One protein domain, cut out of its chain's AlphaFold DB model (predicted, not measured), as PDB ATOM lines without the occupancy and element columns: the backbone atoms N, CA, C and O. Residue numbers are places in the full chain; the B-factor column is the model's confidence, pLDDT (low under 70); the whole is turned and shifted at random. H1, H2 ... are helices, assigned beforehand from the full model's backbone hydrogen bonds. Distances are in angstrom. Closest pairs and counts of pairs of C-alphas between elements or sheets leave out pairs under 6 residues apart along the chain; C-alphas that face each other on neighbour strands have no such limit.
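AT A GLANCE: This is residues 4 to 125 of the 126 residues of the protein "DnaD domain protein" of Firmicutes bacterium (UniProt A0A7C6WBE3). A compact helical body is built round H3 in the middle, with H1 running alongside it and H4 and H5 crossing it. H2 folds back on H1 at one end, H6 lies near H3 and H5, and a long link, residues 102 to 117, leads round to H7 beside the last residue of H4. The printed part has 122 residues with seven named helices, H1 to H7 in chain order, and no named strand: all helix. The radius of gyration of the C-alphas is 14.3 A, and the spans are 42 by 30 by 27 A.

HOW THE PARTS SIT: Start at the longest helix, H1, residues 4 to 21. It touches H3, residues 43 to 58, at a shallow tilt of 24 degrees, the same way; the closest C-alphas, of Ile 10 and Lys 50, are 5.5 A apart. With residues 11 to 18 alone H1 touches H2, residues 27 to 35, in a helical hairpin; the closest C-alphas, of Leu 14 and Leu 34, are 7.0 A apart. H3, the hub, touches H4, residues 64 to 77, at a steep tilt of 47 degrees, closest at C-alphas 52 and 71, 5.4 A. With residues 51 to 58 alone it touches H5, residues 81 to 89, closest at C-alphas 55 and 87, 5.2 A. H6, residues 96 to 101, is close but not clearly touching H3; the closest C-alphas, 47 and 98, are 7.7 A apart. H7, residues 118 to 124, only just touches H4, at residue 77 alone, with 3 pairs of C-alphas within 8 A; the closest are 77 and 119, 5.9 A. Every O i to N i+4 pair is within hydrogen-bond range in H1 to H6, and 2 of 3 in H7.

IN THESE COORDINATES: Find C-alpha 4 at (-42.828, -50.031, 5.587); from there H1 runs 25.3 A. H3 begins at (-34.330, -44.624, 8.460) and runs 22.7 A; H4 runs 19.7 A. H7 ends at C-alpha 124, (-13.133, -25.874, 0.716).

THE WHOLE: The C-alphas of Pro 27 and Gly 110, the two farthest apart, are 43.5 A apart. The printed part has no cut; the link from H6 to H7 is long. Look for pLDDT under 70 at residues 107 to 125.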
ATOM      1  N   THR A   4     -42.129 -49.459   6.746       78.69
ATOM      2  CA  THR A   4     -42.828 -50.031   5.587       78.69
ATOM      3  C   THR A   4     -43.345 -49.012   4.562       78.69
ATOM      4  O   THR A   4     -43.439 -49.328   3.377       78.69
ATOM      5  N   GLN A   5     -43.715 -47.799   4.985       87.62
ATOM      6  CA  GLN A   5     -44.216 -46.754   4.083       87.62
ATOM      7  C   GLN A   5     -43.068 -46.124   3.285       87.62
ATOM      8  O   GLN A   5     -43.208 -45.889   2.085       87.62
ATOM      9  N   LEU A   6     -41.934 -45.868   3.944       88.94
ATOM     10  CA  LEU A   6     -40.764 -45.264   3.312       88.94
ATOM     11  C   LEU A   6     -40.144 -46.216   2.283       88.94
ATOM     12  O   LEU A   6     -39.828 -45.791   1.174       88.94
ATOM     13  N   ASP A   7     -40.059 -47.505   2.611       90.12
ATOM     14  CA  ASP A   7     -39.571 -48.533   1.687       90.12
ATOM     15  C   ASP A   7     -40.422 -48.624   0.422       90.12
ATOM     16  O   ASP A   7     -39.897 -48.713  -0.690       90.12
ATOM     17  N   LYS A   8     -41.748 -48.540   0.577       91.75
ATOM     18  CA  LYS A   8     -42.669 -48.520  -0.559       91.75
ATOM     19  C   LYS A   8     -42.427 -47.304  -1.457       91.75
ATOM     20  O   LYS A   8     -42.303 -47.464  -2.666       91.75
ATOM     21  N   GLU A   9     -42.312 -46.111  -0.875       93.31
ATOM     22  CA  GLU A   9     -42.042 -44.883  -1.634       93.31
ATOM     23  C   GLU A   9     -40.709 -44.948  -2.388       93.31
ATOM     24  O   GLU A   9     -40.637 -44.559  -3.554       93.31
ATOM     25  N   ILE A  10     -39.656 -45.464  -1.746       94.75
ATOM     26  CA  ILE A  10     -38.353 -45.655  -2.390       94.75
ATOM     27  C   ILE A  10     -38.484 -46.633  -3.556       94.75
ATOM     28  O   ILE A  10     -37.994 -46.352  -4.649       94.75
ATOM     29  N   ARG A  11     -39.177 -47.758  -3.357       93.19
ATOM     30  CA  ARG A  11     -39.376 -48.762  -4.406       93.19
ATOM     31  C   ARG A  11     -40.131 -48.195  -5.608       93.19
ATOM     32  O   ARG A  11     -39.710 -48.417  -6.741       93.19
ATOM     33  N   ASP A  12     -41.184 -47.419  -5.374       94.19
ATOM     34  CA  ASP A  12     -41.952 -46.765  -6.438       94.19
ATOM     35  C   ASP A  12     -41.082 -45.759  -7.221       94.19
ATOM     36  O   ASP A  12     -41.113 -45.728  -8.455       94.19
ATOM     37  N   LEU A  13     -40.236 -44.989  -6.527       95.19
ATOM     38  CA  LEU A  13     -39.282 -44.067  -7.154       95.19
ATOM     39  C   LEU A  13     -38.203 -44.795  -7.965       95.19
ATOM     40  O   LEU A  13     -37.855 -44.346  -9.057       95.19
ATOM     41  N   LEU A  14     -37.688 -45.921  -7.471       93.81
ATOM     42  CA  LEU A  14     -36.715 -46.753  -8.182       93.81
ATOM     43  C   LEU A  14     -37.308 -47.339  -9.472       93.81
ATOM     44  O   LEU A  14     -36.657 -47.311 -10.517       93.81
ATOM     45  N   LEU A  15     -38.561 -47.800  -9.434       91.81
ATOM     46  CA  LEU A  15     -39.282 -48.260 -10.625       91.81
ATOM     47  C   LEU A  15     -39.508 -47.121 -11.631       91.81
ATOM     48  O   LEU A  15     -39.319 -47.313 -12.835       91.81
ATOM     49  N   ALA A  16     -39.861 -45.924 -11.153       92.06
ATOM     50  CA  ALA A  16     -39.965 -44.742 -12.003       92.06
ATOM     51  C   ALA A  16     -38.612 -44.384 -12.638       92.06
ATOM     52  O   ALA A  16     -38.547 -44.108 -13.836       92.06
ATOM     53  N   TYR A  17     -37.529 -44.450 -11.864       92.00
ATOM     54  CA  TYR A  17     -36.171 -44.185 -12.328       92.00
ATOM     55  C   TYR A  17     -35.720 -45.180 -13.398       92.00
ATOM     56  O   TYR A  17     -35.238 -44.762 -14.451       92.00
ATOM     57  N   LEU A  18     -35.959 -46.478 -13.187       89.31
ATOM     58  CA  LEU A  18     -35.714 -47.515 -14.191       89.31
ATOM     59  C   LEU A  18     -36.448 -47.198 -15.494       89.31
ATOM     60  O   LEU A  18     -35.825 -47.141 -16.547       89.31
ATOM     61  N   LYS A  19     -37.754 -46.920 -15.423       88.25
ATOM     62  CA  LYS A  19     -38.584 -46.682 -16.610       88.25
ATOM     63  C   LYS A  19     -38.210 -45.404 -17.367       88.25
ATOM     64  O   LYS A  19     -38.317 -45.368 -18.588       88.25
ATOM     65  N   GLN A  20     -37.844 -44.342 -16.650       88.75
ATOM     66  CA  GLN A  20     -37.642 -43.018 -17.243       88.75
ATOM     67  C   GLN A  20     -36.191 -42.739 -17.636       88.75
ATOM     68  O   GLN A  20     -35.957 -41.989 -18.582       88.75
ATOM     69  N   LYS A  21     -35.218 -43.267 -16.884       84.94
ATOM     70  CA  LYS A  21     -33.811 -42.847 -16.981       84.94
ATOM     71  C   LYS A  21     -32.873 -43.944 -17.461       84.94
ATOM     72  O   LYS A  21     -31.867 -43.622 -18.090       84.94
ATOM     73  N   LEU A  22     -33.184 -45.211 -17.194       82.62
ATOM     74  CA  LEU A  22     -32.375 -46.343 -17.640       82.62
ATOM     75  C   LEU A  22     -33.077 -47.012 -18.824       82.62
ATOM     76  O   LEU A  22     -33.949 -47.855 -18.655       82.62
ATOM     77  N   VAL A  23     -32.718 -46.609 -20.043       70.12
ATOM     78  CA  VAL A  23     -33.220 -47.263 -21.260       70.12
ATOM     79  C   VAL A  23     -32.544 -48.631 -21.368       70.12
ATOM     80  O   VAL A  23     -31.334 -48.693 -21.562       70.12
ATOM     81  N   ASP A  24     -33.327 -49.699 -21.210       74.06
ATOM     82  CA  ASP A  24     -32.897 -51.106 -21.280       74.06
ATOM     83  C   ASP A  24     -31.807 -51.500 -20.251       74.06
ATOM     84  O   ASP A  24     -30.649 -51.773 -20.593       74.06
ATOM     85  N   PRO A  25     -32.132 -51.489 -18.943       75.38
ATOM     86  CA  PRO A  25     -31.180 -51.873 -17.913       75.38
ATOM     87  C   PRO A  25     -30.873 -53.370 -18.021       75.38
ATOM     88  O   PRO A  25     -31.772 -54.206 -18.079       75.38
ATOM     89  N   ARG A  26     -29.585 -53.727 -17.962       81.38
ATOM     90  CA  ARG A  26     -29.182 -55.137 -17.849       81.38
ATOM     91  C   ARG A  26     -29.812 -55.747 -16.586       81.38
ATOM     92  O   ARG A  26     -29.896 -55.036 -15.581       81.38
ATOM     93  N   PRO A  27     -30.144 -57.050 -16.564       83.06
ATOM     94  CA  PRO A  27     -30.751 -57.696 -15.393       83.06
ATOM     95  C   PRO A  27     -29.999 -57.433 -14.078       83.06
ATOM     96  O   PRO A  27     -30.594 -57.031 -13.088       83.06
ATOM     97  N   LEU A  28     -28.664 -57.496 -14.098       84.12
ATOM     98  CA  LEU A  28     -27.831 -57.192 -12.924       84.12
ATOM     99  C   LEU A  28     -27.973 -55.746 -12.420       84.12
ATOM    100  O   LEU A  28     -27.866 -55.490 -11.224       84.12
ATOM    101  N   THR A  29     -28.193 -54.784 -13.320       83.19
ATOM    102  CA  THR A  29     -28.445 -53.382 -12.957       83.19
ATOM    103  C   THR A  29     -29.806 -53.239 -12.286       83.19
ATOM    104  O   THR A  29     -29.925 -52.485 -11.325       83.19
ATOM    105  N   TYR A  30     -30.807 -53.972 -12.773       84.06
ATOM    106  CA  TYR A  30     -32.141 -54.009 -12.181       84.06
ATOM    107  C   TYR A  30     -32.099 -54.572 -10.754       84.06
ATOM    108  O   TYR A  30     -32.538 -53.896  -9.822       84.06
ATOM    109  N   ASP A  31     -31.486 -55.744 -10.572       87.12
ATOM    110  CA  ASP A  31     -31.382 -56.406  -9.266       87.12
ATOM    111  C   ASP A  31     -30.619 -55.543  -8.259       87.12
ATOM    112  O   ASP A  31     -31.074 -55.334  -7.133       87.12
ATOM    113  N   ARG A  32     -29.487 -54.961  -8.681       90.00
ATOM    114  CA  ARG A  32     -28.692 -54.078  -7.824       90.00
ATOM    115  C   ARG A  32     -29.481 -52.850  -7.380       90.00
ATOM    116  O   ARG A  32     -29.405 -52.468  -6.217       90.00
ATOM    117  N   LEU A  33     -30.216 -52.229  -8.301       87.12
ATOM    118  CA  LEU A  33     -30.965 -51.009  -8.029       87.12
ATOM    119  C   LEU A  33     -32.111 -51.259  -7.040       87.12
ATOM    120  O   LEU A  33     -32.330 -50.439  -6.152       87.12
ATOM    121  N   LEU A  34     -32.797 -52.400  -7.146       88.31
ATOM    122  CA  LEU A  34     -33.852 -52.781  -6.203       88.31
ATOM    123  C   LEU A  34     -33.332 -53.236  -4.834       88.31
ATOM    124  O   LEU A  34     -34.107 -53.192  -3.883       88.31
ATOM    125  N   ALA A  35     -32.059 -53.624  -4.728       90.44
ATOM    126  CA  ALA A  35     -31.409 -53.971  -3.463       90.44
ATOM    127  C   ALA A  35     -30.902 -52.748  -2.670       90.44
ATOM    128  O   ALA A  35     -30.564 -52.876  -1.499       90.44
ATOM    129  N   LEU A  36     -30.850 -51.550  -3.271       90.25
ATOM    130  CA  LEU A  36     -30.358 -50.336  -2.597       90.25
ATOM    131  C   LEU A  36     -31.050 -50.005  -1.259       90.25
ATOM    132  O   LEU A  36     -30.348 -49.560  -0.352       90.25
ATOM    133  N   PRO A  37     -32.378 -50.179  -1.089       91.31
ATOM    134  CA  PRO A  37     -33.034 -49.909   0.192       91.31
ATOM    135  C   PRO A  37     -32.570 -50.852   1.309       91.31
ATOM    136  O   PRO A  37     -32.503 -50.433   2.462       91.31
ATOM    137  N   ASP A  38     -32.214 -52.093   0.963       90.19
ATOM    138  CA  ASP A  38     -31.751 -53.107   1.916       90.19
ATOM    139  C   ASP A  38     -30.322 -52.816   2.413       90.19
ATOM    140  O   ASP A  38     -29.942 -53.246   3.501       90.19
ATOM    141  N   ASP A  39     -29.540 -52.032   1.659       90.12
ATOM    142  CA  ASP A  39     -28.212 -51.565   2.081       90.12
ATOM    143  C   ASP A  39     -28.275 -50.436   3.132       90.12
ATOM    144  O   ASP A  39     -27.257 -50.081   3.737       90.12
ATOM    145  N   CYS A  40     -29.443 -49.816   3.339       91.75
ATOM    146  CA  CYS A  40     -29.604 -48.729   4.300       91.75
ATOM    147  C   CYS A  40     -29.605 -49.258   5.742       91.75
ATOM    148  O   CYS A  40     -30.385 -50.136   6.101       91.75
ATOM    149  N   ARG A  41     -28.780 -48.668   6.617       91.31
ATOM    150  CA  ARG A  41     -28.615 -49.152   8.003       91.31
ATOM    151  C   ARG A  41     -29.695 -48.648   8.957       91.31
ATOM    152  O   ARG A  41     -29.843 -49.177  10.054       91.31
ATOM    153  N   ASN A  42     -30.378 -47.569   8.590       92.25
ATOM    154  CA  ASN A  42     -31.389 -46.908   9.406       92.25
ATOM    155  C   ASN A  42     -32.325 -46.057   8.527       92.25
ATOM    156  O   ASN A  42     -32.117 -45.902   7.322       92.25
ATOM    157  N   GLU A  43     -33.352 -45.474   9.147       91.62
ATOM    158  CA  GLU A  43     -34.330 -44.624   8.460       91.62
ATOM    159  C   GLU A  43     -33.698 -43.369   7.829       91.62
ATOM    160  O   GLU A  43     -34.146 -42.913   6.778       91.62
ATOM    161  N   TRP A  44     -32.639 -42.812   8.427       92.06
ATOM    162  CA  TRP A  44     -31.948 -41.643   7.875       92.06
ATOM    163  C   TRP A  44     -31.238 -41.986   6.559       92.06
ATOM    164  O   TRP A  44     -31.406 -41.263   5.576       92.06
ATOM    165  N   ASP A  45     -30.552 -43.133   6.493       94.44
ATOM    166  CA  ASP A  45     -29.936 -43.636   5.261       94.44
ATOM    167  C   ASP A  45     -31.002 -43.779   4.151       94.44
ATOM    168  O   ASP A  45     -30.795 -43.334   3.018       94.44
ATOM    169  N   LYS A  46     -32.191 -44.303   4.495       94.94
ATOM    170  CA  LYS A  46     -33.336 -44.429   3.573       94.94
ATOM    171  C   LYS A  46     -33.852 -43.070   3.087       94.94
ATOM    172  O   LYS A  46     -34.133 -42.904   1.899       94.94
ATOM    173  N   ARG A  47     -33.949 -42.066   3.967       95.19
ATOM    174  CA  ARG A  47     -34.349 -40.692   3.593       95.19
ATOM    175  C   ARG A  47     -33.354 -40.059   2.623       95.19
ATOM    176  O   ARG A  47     -33.768 -39.434   1.643       95.19
ATOM    177  N   VAL A  48     -32.055 -40.251   2.847       95.12
ATOM    178  CA  VAL A  48     -31.012 -39.770   1.930       95.12
ATOM    179  C   VAL A  48     -31.097 -40.488   0.582       95.12
ATOM    180  O   VAL A  48     -31.066 -39.824  -0.455       95.12
ATOM    181  N   LEU A  49     -31.277 -41.814   0.574       96.19
ATOM    182  CA  LEU A  49     -31.461 -42.590  -0.656       96.19
ATOM    183  C   LEU A  49     -32.679 -42.102  -1.452       96.19
ATOM    184  O   LEU A  49     -32.551 -41.797  -2.638       96.19
ATOM    185  N   LYS A  50     -33.841 -41.956  -0.801       96.19
ATOM    186  CA  LYS A  50     -35.061 -41.395  -1.409       96.19
ATOM    187  C   LYS A  50     -34.779 -40.056  -2.093       96.19
ATOM    188  O   LYS A  50     -35.118 -39.866  -3.261       96.19
ATOM    189  N   THR A  51     -34.116 -39.158  -1.370       96.00
ATOM    190  CA  THR A  51     -33.769 -37.811  -1.839       96.00
ATOM    191  C   THR A  51     -32.830 -37.873  -3.046       96.00
ATOM    192  O   THR A  51     -33.018 -37.143  -4.021       96.00
ATOM    193  N   ALA A  52     -31.855 -38.785  -3.043       96.19
ATOM    194  CA  ALA A  52     -30.943 -38.991  -4.169       96.19
ATOM    195  C   ALA A  52     -31.670 -39.490  -5.426       96.19
ATOM    196  O   ALA A  52     -31.380 -39.015  -6.525       96.19
ATOM    197  N   ILE A  53     -32.647 -40.392  -5.279       95.75
ATOM    198  CA  ILE A  53     -33.449 -40.889  -6.406       95.75
ATOM    199  C   ILE A  53     -34.289 -39.756  -7.008       95.75
ATOM    200  O   ILE A  53     -34.262 -39.561  -8.224       95.75
ATOM    201  N   GLN A  54     -34.984 -38.974  -6.172       95.88
ATOM    202  CA  GLN A  54     -35.775 -37.818  -6.619       95.88
ATOM    203  C   GLN A  54     -34.909 -36.798  -7.366       95.88
ATOM    204  O   GLN A  54     -35.278 -36.319  -8.438       95.88
ATOM    205  N   TYR A  55     -33.719 -36.513  -6.838       94.88
ATOM    206  CA  TYR A  55     -32.769 -35.634  -7.500       94.88
ATOM    207  C   TYR A  55     -32.347 -36.180  -8.867       94.88
ATOM    208  O   TYR A  55     -32.430 -35.460  -9.858       94.88
ATOM    209  N   CYS A  56     -31.957 -37.456  -8.952       93.94
ATOM    210  CA  CYS A  56     -31.540 -38.071 -10.214       93.94
ATOM    211  C   CYS A  56     -32.671 -38.105 -11.257       93.94
ATOM    212  O   CYS A  56     -32.405 -37.945 -12.451       93.94
ATOM    213  N   LEU A  57     -33.924 -38.271 -10.822       93.19
ATOM    214  CA  LEU A  57     -35.102 -38.124 -11.681       93.19
ATOM    215  C   LEU A  57     -35.212 -36.694 -12.237       93.19
ATOM    216  O   LEU A  57     -35.421 -36.529 -13.442       93.19
ATOM    217  N   GLY A  58     -35.009 -35.685 -11.386       90.56
ATOM    218  CA  GLY A  58     -35.105 -34.267 -11.739       90.56
ATOM    219  C   GLY A  58     -33.978 -33.737 -12.631       90.56
ATOM    220  O   GLY A  58     -34.251 -33.018 -13.587       90.56
ATOM    221  N   VAL A  59     -32.717 -34.105 -12.369       86.50
ATOM    222  CA  VAL A  59     -31.543 -33.579 -13.108       86.50
ATOM    223  C   VAL A  59     -31.108 -34.426 -14.301       86.50
ATOM    224  O   VAL A  59     -30.022 -34.235 -14.840       86.50
ATOM    225  N   ASP A  60     -31.945 -35.376 -14.706       78.75
ATOM    226  CA  ASP A  60     -31.662 -36.293 -15.809       78.75
ATOM    227  C   ASP A  60     -30.400 -37.158 -15.605       78.75
ATOM    228  O   ASP A  60     -29.627 -37.414 -16.526       78.75
ATOM    229  N   GLY A  61     -30.195 -37.660 -14.384       81.69
ATOM    230  CA  GLY A  61     -29.139 -38.631 -14.104       81.69
ATOM    231  C   GLY A  61     -29.497 -39.998 -14.690       81.69
ATOM    232  O   GLY A  61     -30.368 -40.671 -14.154       81.69
ATOM    233  N   ARG A  62     -28.831 -40.446 -15.761       85.88
ATOM    234  CA  ARG A  62     -29.176 -41.674 -16.522       85.88
ATOM    235  C   ARG A  62     -28.267 -42.880 -16.250       85.88
ATOM    236  O   ARG A  62     -27.969 -43.663 -17.147       85.88
ATOM    237  N   SER A  63     -27.755 -43.019 -15.030       86.69
ATOM    238  CA  SER A  63     -26.831 -44.103 -14.678       86.69
ATOM    239  C   SER A  63     -27.010 -44.543 -13.230       86.69
ATOM    240  O   SER A  63     -26.998 -43.707 -12.328       86.69
ATOM    241  N   LEU A  64     -27.065 -45.861 -13.000       87.88
ATOM    242  CA  LEU A  64     -27.029 -46.436 -11.651       87.88
ATOM    243  C   LEU A  64     -25.800 -45.942 -10.870       87.88
ATOM    244  O   LEU A  64     -25.929 -45.531  -9.724       87.88
ATOM    245  N   THR A  65     -24.629 -45.880 -11.506       88.94
ATOM    246  CA  THR A  65     -23.407 -45.379 -10.861       88.94
ATOM    247  C   THR A  65     -23.540 -43.919 -10.430       88.94
ATOM    248  O   THR A  65     -22.986 -43.528  -9.404       88.94
ATOM    249  N   PHE A  66     -24.258 -43.097 -11.200       90.25
ATOM    250  CA  PHE A  66     -24.522 -41.711 -10.820       90.25
ATOM    251  C   PHE A  66     -25.416 -41.642  -9.577       90.25
ATOM    252  O   PHE A  66     -25.087 -40.917  -8.638       90.25
ATOM    253  N   LEU A  67     -26.486 -42.442  -9.536       93.62
ATOM    254  CA  LEU A  67     -27.368 -42.547  -8.373       93.62
ATOM    255  C   LEU A  67     -26.608 -43.024  -7.126       93.62
ATOM    256  O   LEU A  67     -26.640 -42.351  -6.097       93.62
ATOM    257  N   GLU A  68     -25.869 -44.130  -7.229       92.06
ATOM    258  CA  GLU A  68     -25.113 -44.703  -6.109       92.06
ATOM    259  C   GLU A  68     -24.075 -43.721  -5.567       92.06
ATOM    260  O   GLU A  68     -23.992 -43.501  -4.361       92.06
ATOM    261  N   ARG A  69     -23.307 -43.063  -6.446       91.69
ATOM    262  CA  ARG A  69     -22.330 -42.051  -6.020       91.69
ATOM    263  C   ARG A  69     -22.992 -40.837  -5.387       91.69
ATOM    264  O   ARG A  69     -22.409 -40.257  -4.475       91.69
ATOM    265  N   THR A  70     -24.167 -40.435  -5.865       93.69
ATOM    266  CA  THR A  70     -24.921 -39.322  -5.278       93.69
ATOM    267  C   THR A  70     -25.365 -39.680  -3.865       93.69
ATOM    268  O   THR A  70     -25.016 -38.965  -2.928       93.69
ATOM    269  N   ALA A  71     -26.021 -40.833  -3.693       93.94
ATOM    270  CA  ALA A  71     -26.455 -41.319  -2.388       93.94
ATOM    271  C   ALA A  71     -25.270 -41.478  -1.422       93.94
ATOM    272  O   ALA A  71     -25.282 -40.900  -0.340       93.94
ATOM    273  N   LEU A  72     -24.197 -42.164  -1.832       92.19
ATOM    274  CA  LEU A  72     -23.009 -42.371  -0.996       92.19
ATOM    275  C   LEU A  72     -22.335 -41.058  -0.585       92.19
ATOM    276  O   LEU A  72     -21.947 -40.903   0.573       92.19
ATOM    277  N   ASN A  73     -22.203 -40.096  -1.504       91.31
ATOM    278  CA  ASN A  73     -21.633 -38.794  -1.160       91.31
ATOM    279  C   ASN A  73     -22.501 -38.046  -0.146       91.31
ATOM    280  O   ASN A  73     -21.956 -37.417   0.756       91.31
ATOM    281  N   TRP A  74     -23.825 -38.101  -0.277       93.50
ATOM    282  CA  TRP A  74     -24.733 -37.411   0.640       93.50
ATOM    283  C   TRP A  74     -24.821 -38.089   2.003       93.50
ATOM    284  O   TRP A  74     -24.849 -37.395   3.012       93.50
ATOM    285  N   LEU A  75     -24.747 -39.420   2.055       90.75
ATOM    286  CA  LEU A  75     -24.620 -40.154   3.315       90.75
ATOM    287  C   LEU A  75     -23.355 -39.742   4.081       90.75
ATOM    288  O   LEU A  75     -23.365 -39.665   5.304       90.75
ATOM    289  N   GLN A  76     -22.259 -39.461   3.370       87.38
ATOM    290  CA  GLN A  76     -20.993 -39.057   3.986       87.38
ATOM    291  C   GLN A  76     -20.924 -37.569   4.344       87.38
ATOM    292  O   GLN A  76     -20.229 -37.202   5.291       87.38
ATOM    293  N   ARG A  77     -21.549 -36.700   3.543       83.75
ATOM    294  CA  ARG A  77     -21.283 -35.248   3.563       83.75
ATOM    295  C   ARG A  77     -22.517 -34.390   3.814       83.75
ATOM    296  O   ARG A  77     -22.392 -33.169   3.874       83.75
ATOM    297  N   GLY A  78     -23.678 -35.013   3.960       86.56
ATOM    298  CA  GLY A  78     -24.968 -34.339   3.993       86.56
ATOM    299  C   GLY A  78     -25.501 -34.033   2.594       86.56
ATOM    300  O   GLY A  78     -24.762 -33.979   1.604       86.56
ATOM    301  N   VAL A  79     -26.818 -33.842   2.524       89.50
ATOM    302  CA  VAL A  79     -27.513 -33.458   1.295       89.50
ATOM    303  C   VAL A  79     -27.324 -31.954   1.071       89.50
ATOM    304  O   VAL A  79     -27.663 -31.168   1.953       89.50
ATOM    305  N   PRO A  80     -26.813 -31.517  -0.087       88.44
ATOM    306  CA  PRO A  80     -26.670 -30.098  -0.362       88.44
ATOM    307  C   PRO A  80     -28.022 -29.399  -0.529       88.44
ATOM    308  O   PRO A  80     -28.959 -29.946  -1.118       88.44
ATOM    309  N   ARG A  81     -28.097 -28.133  -0.117       87.25
ATOM    310  CA  ARG A  81     -29.325 -27.316  -0.195       87.25
ATOM    311  C   ARG A  81     -29.787 -27.097  -1.632       87.25
ATOM    312  O   ARG A  81     -30.983 -27.113  -1.928       87.25
ATOM    313  N   TRP A  82     -28.842 -26.958  -2.561       85.81
ATOM    314  CA  TRP A  82     -29.174 -26.829  -3.982       85.81
ATOM    315  C   TRP A  82     -29.820 -28.084  -4.560       85.81
ATOM    316  O   TRP A  82     -30.645 -27.969  -5.464       85.81
ATOM    317  N   ALA A  83     -29.507 -29.272  -4.035       89.56
ATOM    318  CA  ALA A  83     -30.176 -30.487  -4.478       89.56
ATOM    319  C   ALA A  83     -31.643 -30.497  -4.039       89.56
ATOM    320  O   ALA A  83     -32.498 -30.852  -4.844       89.56
ATOM    321  N   LEU A  84     -31.949 -30.027  -2.825       90.69
ATOM    322  CA  LEU A  84     -33.329 -29.881  -2.342       90.69
ATOM    323  C   LEU A  84     -34.136 -28.920  -3.224       90.69
ATOM    324  O   LEU A  84     -35.258 -29.227  -3.619       90.69
ATOM    325  N   THR A  85     -33.515 -27.815  -3.639       88.69
ATOM    326  CA  THR A  85     -34.123 -26.866  -4.587       88.69
ATOM    327  C   THR A  85     -34.417 -27.535  -5.934       88.69
ATOM    328  O   THR A  85     -35.504 -27.380  -6.480       88.69
ATOM    329  N   LYS A  86     -33.485 -28.342  -6.465       89.00
ATOM    330  CA  LYS A  86     -33.692 -29.087  -7.721       89.00
ATOM    331  C   LYS A  86     -34.774 -30.158  -7.625       89.00
ATOM    332  O   LYS A  86     -35.489 -30.377  -8.598       89.00
ATOM    333  N   ILE A  87     -34.907 -30.802  -6.473       92.69
ATOM    334  CA  ILE A  87     -35.977 -31.766  -6.200       92.69
ATOM    335  C   ILE A  87     -37.338 -31.064  -6.243       92.69
ATOM    336  O   ILE A  87     -38.239 -31.531  -6.939       92.69
ATOM    337  N   GLU A  88     -37.462 -29.917  -5.573       91.12
ATOM    338  CA  GLU A  88     -38.687 -29.111  -5.591       91.12
ATOM    339  C   GLU A  88     -39.006 -28.576  -6.999       91.12
ATOM    340  O   GLU A  88     -40.144 -28.658  -7.456       91.12
ATOM    341  N   GLU A  89     -38.007 -28.072  -7.732       90.69
ATOM    342  CA  GLU A  89     -38.161 -27.635  -9.129       90.69
ATOM    343  C   GLU A  89     -38.627 -28.760 -10.060       90.69
ATOM    344  O   GLU A  89     -39.390 -28.503 -10.988       90.69
ATOM    345  N   ALA A  90     -38.203 -29.996  -9.798       89.31
ATOM    346  CA  ALA A  90     -38.637 -31.181 -10.529       89.31
ATOM    347  C   ALA A  90     -40.047 -31.667 -10.129       89.31
ATOM    348  O   ALA A  90     -40.518 -32.671 -10.663       89.31
ATOM    349  N   GLY A  91     -40.729 -30.968  -9.215       91.19
ATOM    350  CA  GLY A  91     -42.093 -31.274  -8.785       91.19
ATOM    351  C   GLY A  91     -42.188 -32.356  -7.709       91.19
ATOM    352  O   GLY A  91     -43.283 -32.844  -7.430       91.19
ATOM    353  N   PHE A  92     -41.068 -32.746  -7.096       92.44
ATOM    354  CA  PHE A  92     -41.069 -33.690  -5.984       92.44
ATOM    355  C   PHE A  92     -41.214 -32.970  -4.644       92.44
ATOM    356  O   PHE A  92     -40.628 -31.915  -4.408       92.44
ATOM    357  N   THR A  93     -41.930 -33.601  -3.714       91.56
ATOM    358  CA  THR A  93     -41.958 -33.160  -2.318       91.56
ATOM    359  C   THR A  93     -40.604 -33.412  -1.661       91.56
ATOM    360  O   THR A  93     -40.145 -34.558  -1.595       91.56
ATOM    361  N   VAL A  94     -39.996 -32.345  -1.141       90.81
ATOM    362  CA  VAL A  94     -38.758 -32.403  -0.359       90.81
ATOM    363  C   VAL A  94     -39.025 -33.003   1.024       90.81
ATOM    364  O   VAL A  94     -40.025 -32.689   1.675       90.81
ATOM    365  N   ASP A  95     -38.121 -33.869   1.487       91.62
ATOM    366  CA  ASP A  95     -38.186 -34.434   2.834       91.62
ATOM    367  C   ASP A  95     -37.978 -33.340   3.896       91.62
ATOM    368  O   ASP A  95     -36.926 -32.705   3.966       91.62
ATOM    369  N   GLN A  96     -38.988 -33.134   4.744       89.31
ATOM    370  CA  GLN A  96     -39.001 -32.068   5.750       89.31
ATOM    371  C   GLN A  96     -37.973 -32.269   6.875       89.31
ATOM    372  O   GLN A  96     -37.520 -31.292   7.472       89.31
ATOM    373  N   HIS A  97     -37.580 -33.514   7.172       89.38
ATOM    374  CA  HIS A  97     -36.541 -33.771   8.171       89.38
ATOM    375  C   HIS A  97     -35.184 -33.333   7.625       89.38
ATOM    376  O   HIS A  97     -34.464 -32.604   8.304       89.38
ATOM    377  N   LEU A  98     -34.884 -33.700   6.375       87.69
ATOM    378  CA  LEU A  98     -33.655 -33.279   5.702       87.69
ATOM    379  C   LEU A  98     -33.634 -31.768   5.446       87.69
ATOM    380  O   LEU A  98     -32.611 -31.134   5.677       87.69
ATOM    381  N   ALA A  99     -34.760 -31.172   5.048       87.75
ATOM    382  CA  ALA A  99     -34.890 -29.723   4.902       87.75
ATOM    383  C   ALA A  99     -34.503 -28.981   6.188       87.75
ATOM    384  O   ALA A  99     -33.680 -28.067   6.159       87.75
ATOM    385  N   LYS A 100     -35.043 -29.419   7.332       87.88
ATOM    386  CA  LYS A 100     -34.737 -28.831   8.639       87.88
ATOM    387  C   LYS A 100     -33.276 -29.037   9.039       87.88
ATOM    388  O   LYS A 100     -32.655 -28.107   9.541       87.88
ATOM    389  N   GLU A 101     -32.729 -30.233   8.829       86.62
ATOM    390  CA  GLU A 101     -31.335 -30.558   9.157       86.62
ATOM    391  C   GLU A 101     -30.336 -29.724   8.337       86.62
ATOM    392  O   GLU A 101     -29.293 -29.314   8.850       86.62
ATOM    393  N   MET A 102     -30.676 -29.444   7.076       82.50
ATOM    394  CA  MET A 102     -29.848 -28.673   6.144       82.50
ATOM    395  C   MET A 102     -30.145 -27.167   6.165       82.50
ATOM    396  O   MET A 102     -29.574 -26.434   5.357       82.50
ATOM    397  N   GLU A 103     -31.012 -26.702   7.074       83.56
ATOM    398  CA  GLU A 103     -31.440 -25.299   7.178       83.56
ATOM    399  C   GLU A 103     -31.941 -24.745   5.829       83.56
ATOM    400  O   GLU A 103     -31.576 -23.643   5.418       83.56
ATOM    401  N   TRP A 104     -32.721 -25.556   5.107       84.50
ATOM    402  CA  TRP A 104     -33.337 -25.199   3.830       84.50
ATOM    403  C   TRP A 104     -34.799 -24.806   4.037       84.50
ATOM    404  O   TRP A 104     -35.587 -25.575   4.595       84.50
ATOM    405  N   HIS A 105     -35.159 -23.618   3.559       82.38
ATOM    406  CA  HIS A 105     -36.480 -23.012   3.757       82.38
ATOM    407  C   HIS A 105     -37.335 -22.904   2.484       82.38
ATOM    408  O   HIS A 105     -38.374 -22.249   2.514       82.38
ATOM    409  N   GLY A 106     -36.939 -23.549   1.384       77.50
ATOM    410  CA  GLY A 106     -37.676 -23.492   0.116       77.50
ATOM    411  C   GLY A 106     -37.097 -22.509  -0.903       77.50
ATOM    412  O   GLY A 106     -36.048 -21.899  -0.695       77.50
ATOM    413  N   LYS A 107     -37.815 -22.350  -2.021       62.09
ATOM    414  CA  LYS A 107     -37.494 -21.434  -3.135       62.09
ATOM    415  C   LYS A 107     -37.338 -19.952  -2.767       62.09
ATOM    416  O   LYS A 107     -36.761 -19.206  -3.555       62.09
ATOM    417  N   ASP A 108     -37.799 -19.535  -1.592       59.22
ATOM    418  CA  ASP A 108     -37.748 -18.137  -1.142       59.22
ATOM    419  C   ASP A 108     -36.389 -17.727  -0.537       59.22
ATOM    420  O   ASP A 108     -36.208 -16.583  -0.129       59.22
ATOM    421  N   GLU A 109     -35.397 -18.625  -0.505       62.19
ATOM    422  CA  GLU A 109     -34.059 -18.342   0.048       62.19
ATOM    423  C   GLU A 109     -33.200 -17.360  -0.767       62.19
ATOM    424  O   GLU A 109     -32.117 -16.973  -0.321       62.19
ATOM    425  N   GLY A 110     -33.675 -16.915  -1.933       57.97
ATOM    426  CA  GLY A 110     -32.897 -16.070  -2.836       57.97
ATOM    427  C   GLY A 110     -31.793 -16.851  -3.568       57.97
ATOM    428  O   GLY A 110     -31.804 -18.084  -3.586       57.97
ATOM    429  N   PRO A 111     -30.854 -16.167  -4.249       60.25
ATOM    430  CA  PRO A 111     -29.800 -16.832  -5.006       60.25
ATOM    431  C   PRO A 111     -28.924 -17.708  -4.106       60.25
ATOM    432  O   PRO A 111     -28.582 -17.347  -2.981       60.25
ATOM    433  N   LEU A 112     -28.555 -18.871  -4.636       61.84
ATOM    434  CA  LEU A 112     -27.922 -19.933  -3.871       61.84
ATOM    435  C   LEU A 112     -26.520 -19.536  -3.389       61.84
ATOM    436  O   LEU A 112     -25.580 -19.442  -4.179       61.84
ATOM    437  N   ASP A 113     -26.371 -19.327  -2.081       64.25
ATOM    438  CA  ASP A 113     -25.080 -19.028  -1.467       64.25
ATOM    439  C   ASP A 113     -24.319 -20.324  -1.146       64.25
ATOM    440  O   ASP A 113     -24.505 -20.957  -0.102       64.25
ATOM    441  N   PHE A 114     -23.413 -20.702  -2.049       64.00
ATOM    442  CA  PHE A 114     -22.554 -21.880  -1.908       64.00
ATOM    443  C   PHE A 114     -21.651 -21.857  -0.659       64.00
ATOM    444  O   PHE A 114     -21.124 -22.898  -0.276       64.00
ATOM    445  N   THR A 115     -21.455 -20.706  -0.002       62.81
ATOM    446  CA  THR A 115     -20.648 -20.613   1.227       62.81
ATOM    447  C   THR A 115     -21.394 -21.098   2.474       62.81
ATOM    448  O   THR A 115     -20.763 -21.539   3.443       62.81
ATOM    449  N   ARG A 116     -22.730 -21.068   2.433       61.38
ATOM    450  CA  ARG A 116     -23.621 -21.513   3.517       61.38
ATOM    451  C   ARG A 116     -23.984 -22.992   3.418       61.38
ATOM    452  O   ARG A 116     -24.526 -23.556   4.361       61.38
ATOM    453  N   ASP A 117     -23.660 -23.637   2.302       65.00
ATOM    454  CA  ASP A 117     -23.943 -25.050   2.087       65.00
ATOM    455  C   ASP A 117     -22.841 -25.929   2.718       65.00
ATOM    456  O   ASP A 117     -21.669 -25.892   2.316       65.00
ATOM    457  N   ARG A 118     -23.219 -26.735   3.727       62.66
ATOM    458  CA  ARG A 118     -22.311 -27.658   4.441       62.66
ATOM    459  C   ARG A 118     -21.564 -28.586   3.484       62.66
ATOM    460  O   ARG A 118     -20.401 -28.907   3.734       62.66
ATOM    461  N   TYR A 119     -22.187 -28.954   2.364       65.19
ATOM    462  CA  TYR A 119     -21.575 -29.801   1.345       65.19
ATOM    463  C   TYR A 119     -20.306 -29.168   0.750       65.19
ATOM    464  O   TYR A 119     -19.301 -29.852   0.557       65.19
ATOM    465  N   TYR A 120     -20.301 -27.853   0.505       64.00
ATOM    466  CA  TYR A 120     -19.149 -27.149  -0.076       64.00
ATOM    467  C   TYR A 120     -18.079 -26.795   0.951       64.00
ATOM    468  O   TYR A 120     -16.895 -26.774   0.610       64.00
ATOM    469  N   GLN A 121     -18.451 -26.590   2.218       62.00
ATOM    470  CA  GLN A 121     -17.473 -26.405   3.294       62.00
ATOM    471  C   GLN A 121     -16.531 -27.610   3.423       62.00
ATOM    472  O   GLN A 121     -15.348 -27.431   3.710       62.00
ATOM    473  N   PHE A 122     -17.020 -28.819   3.128       59.72
ATOM    474  CA  PHE A 122     -16.187 -30.018   3.068       59.72
ATOM    475  C   PHE A 122     -15.105 -29.935   1.975       59.72
ATOM    476  O   PHE A 122     -13.953 -30.286   2.221       59.72
ATOM    477  N   TYR A 123     -15.441 -29.454   0.773       59.91
ATOM    478  CA  TYR A 123     -14.482 -29.343  -0.337       59.91
ATOM    479  C   TYR A 123     -13.542 -28.137  -0.219       59.91
ATOM    480  O   TYR A 123     -12.455 -28.167  -0.785       59.91
ATOM    481  N   ARG A 124     -13.937 -27.093   0.522       55.50
ATOM    482  CA  ARG A 124     -13.133 -25.874   0.716       55.50
ATOM    483  C   ARG A 124     -12.025 -26.025   1.766       55.50
ATOM    484  O   ARG A 124     -11.155 -25.170   1.840       55.50
ATOM    485  N   ARG A 125     -12.061 -27.081   2.589       54.09
ATOM    486  CA  ARG A 125     -11.039 -27.391   3.611       54.09
ATOM    487  C   ARG A 125      -9.900 -28.289   3.093       54.09
ATOM    488  O   ARG A 125      -9.282 -28.992   3.889       54.09
TER     489      ARG A 125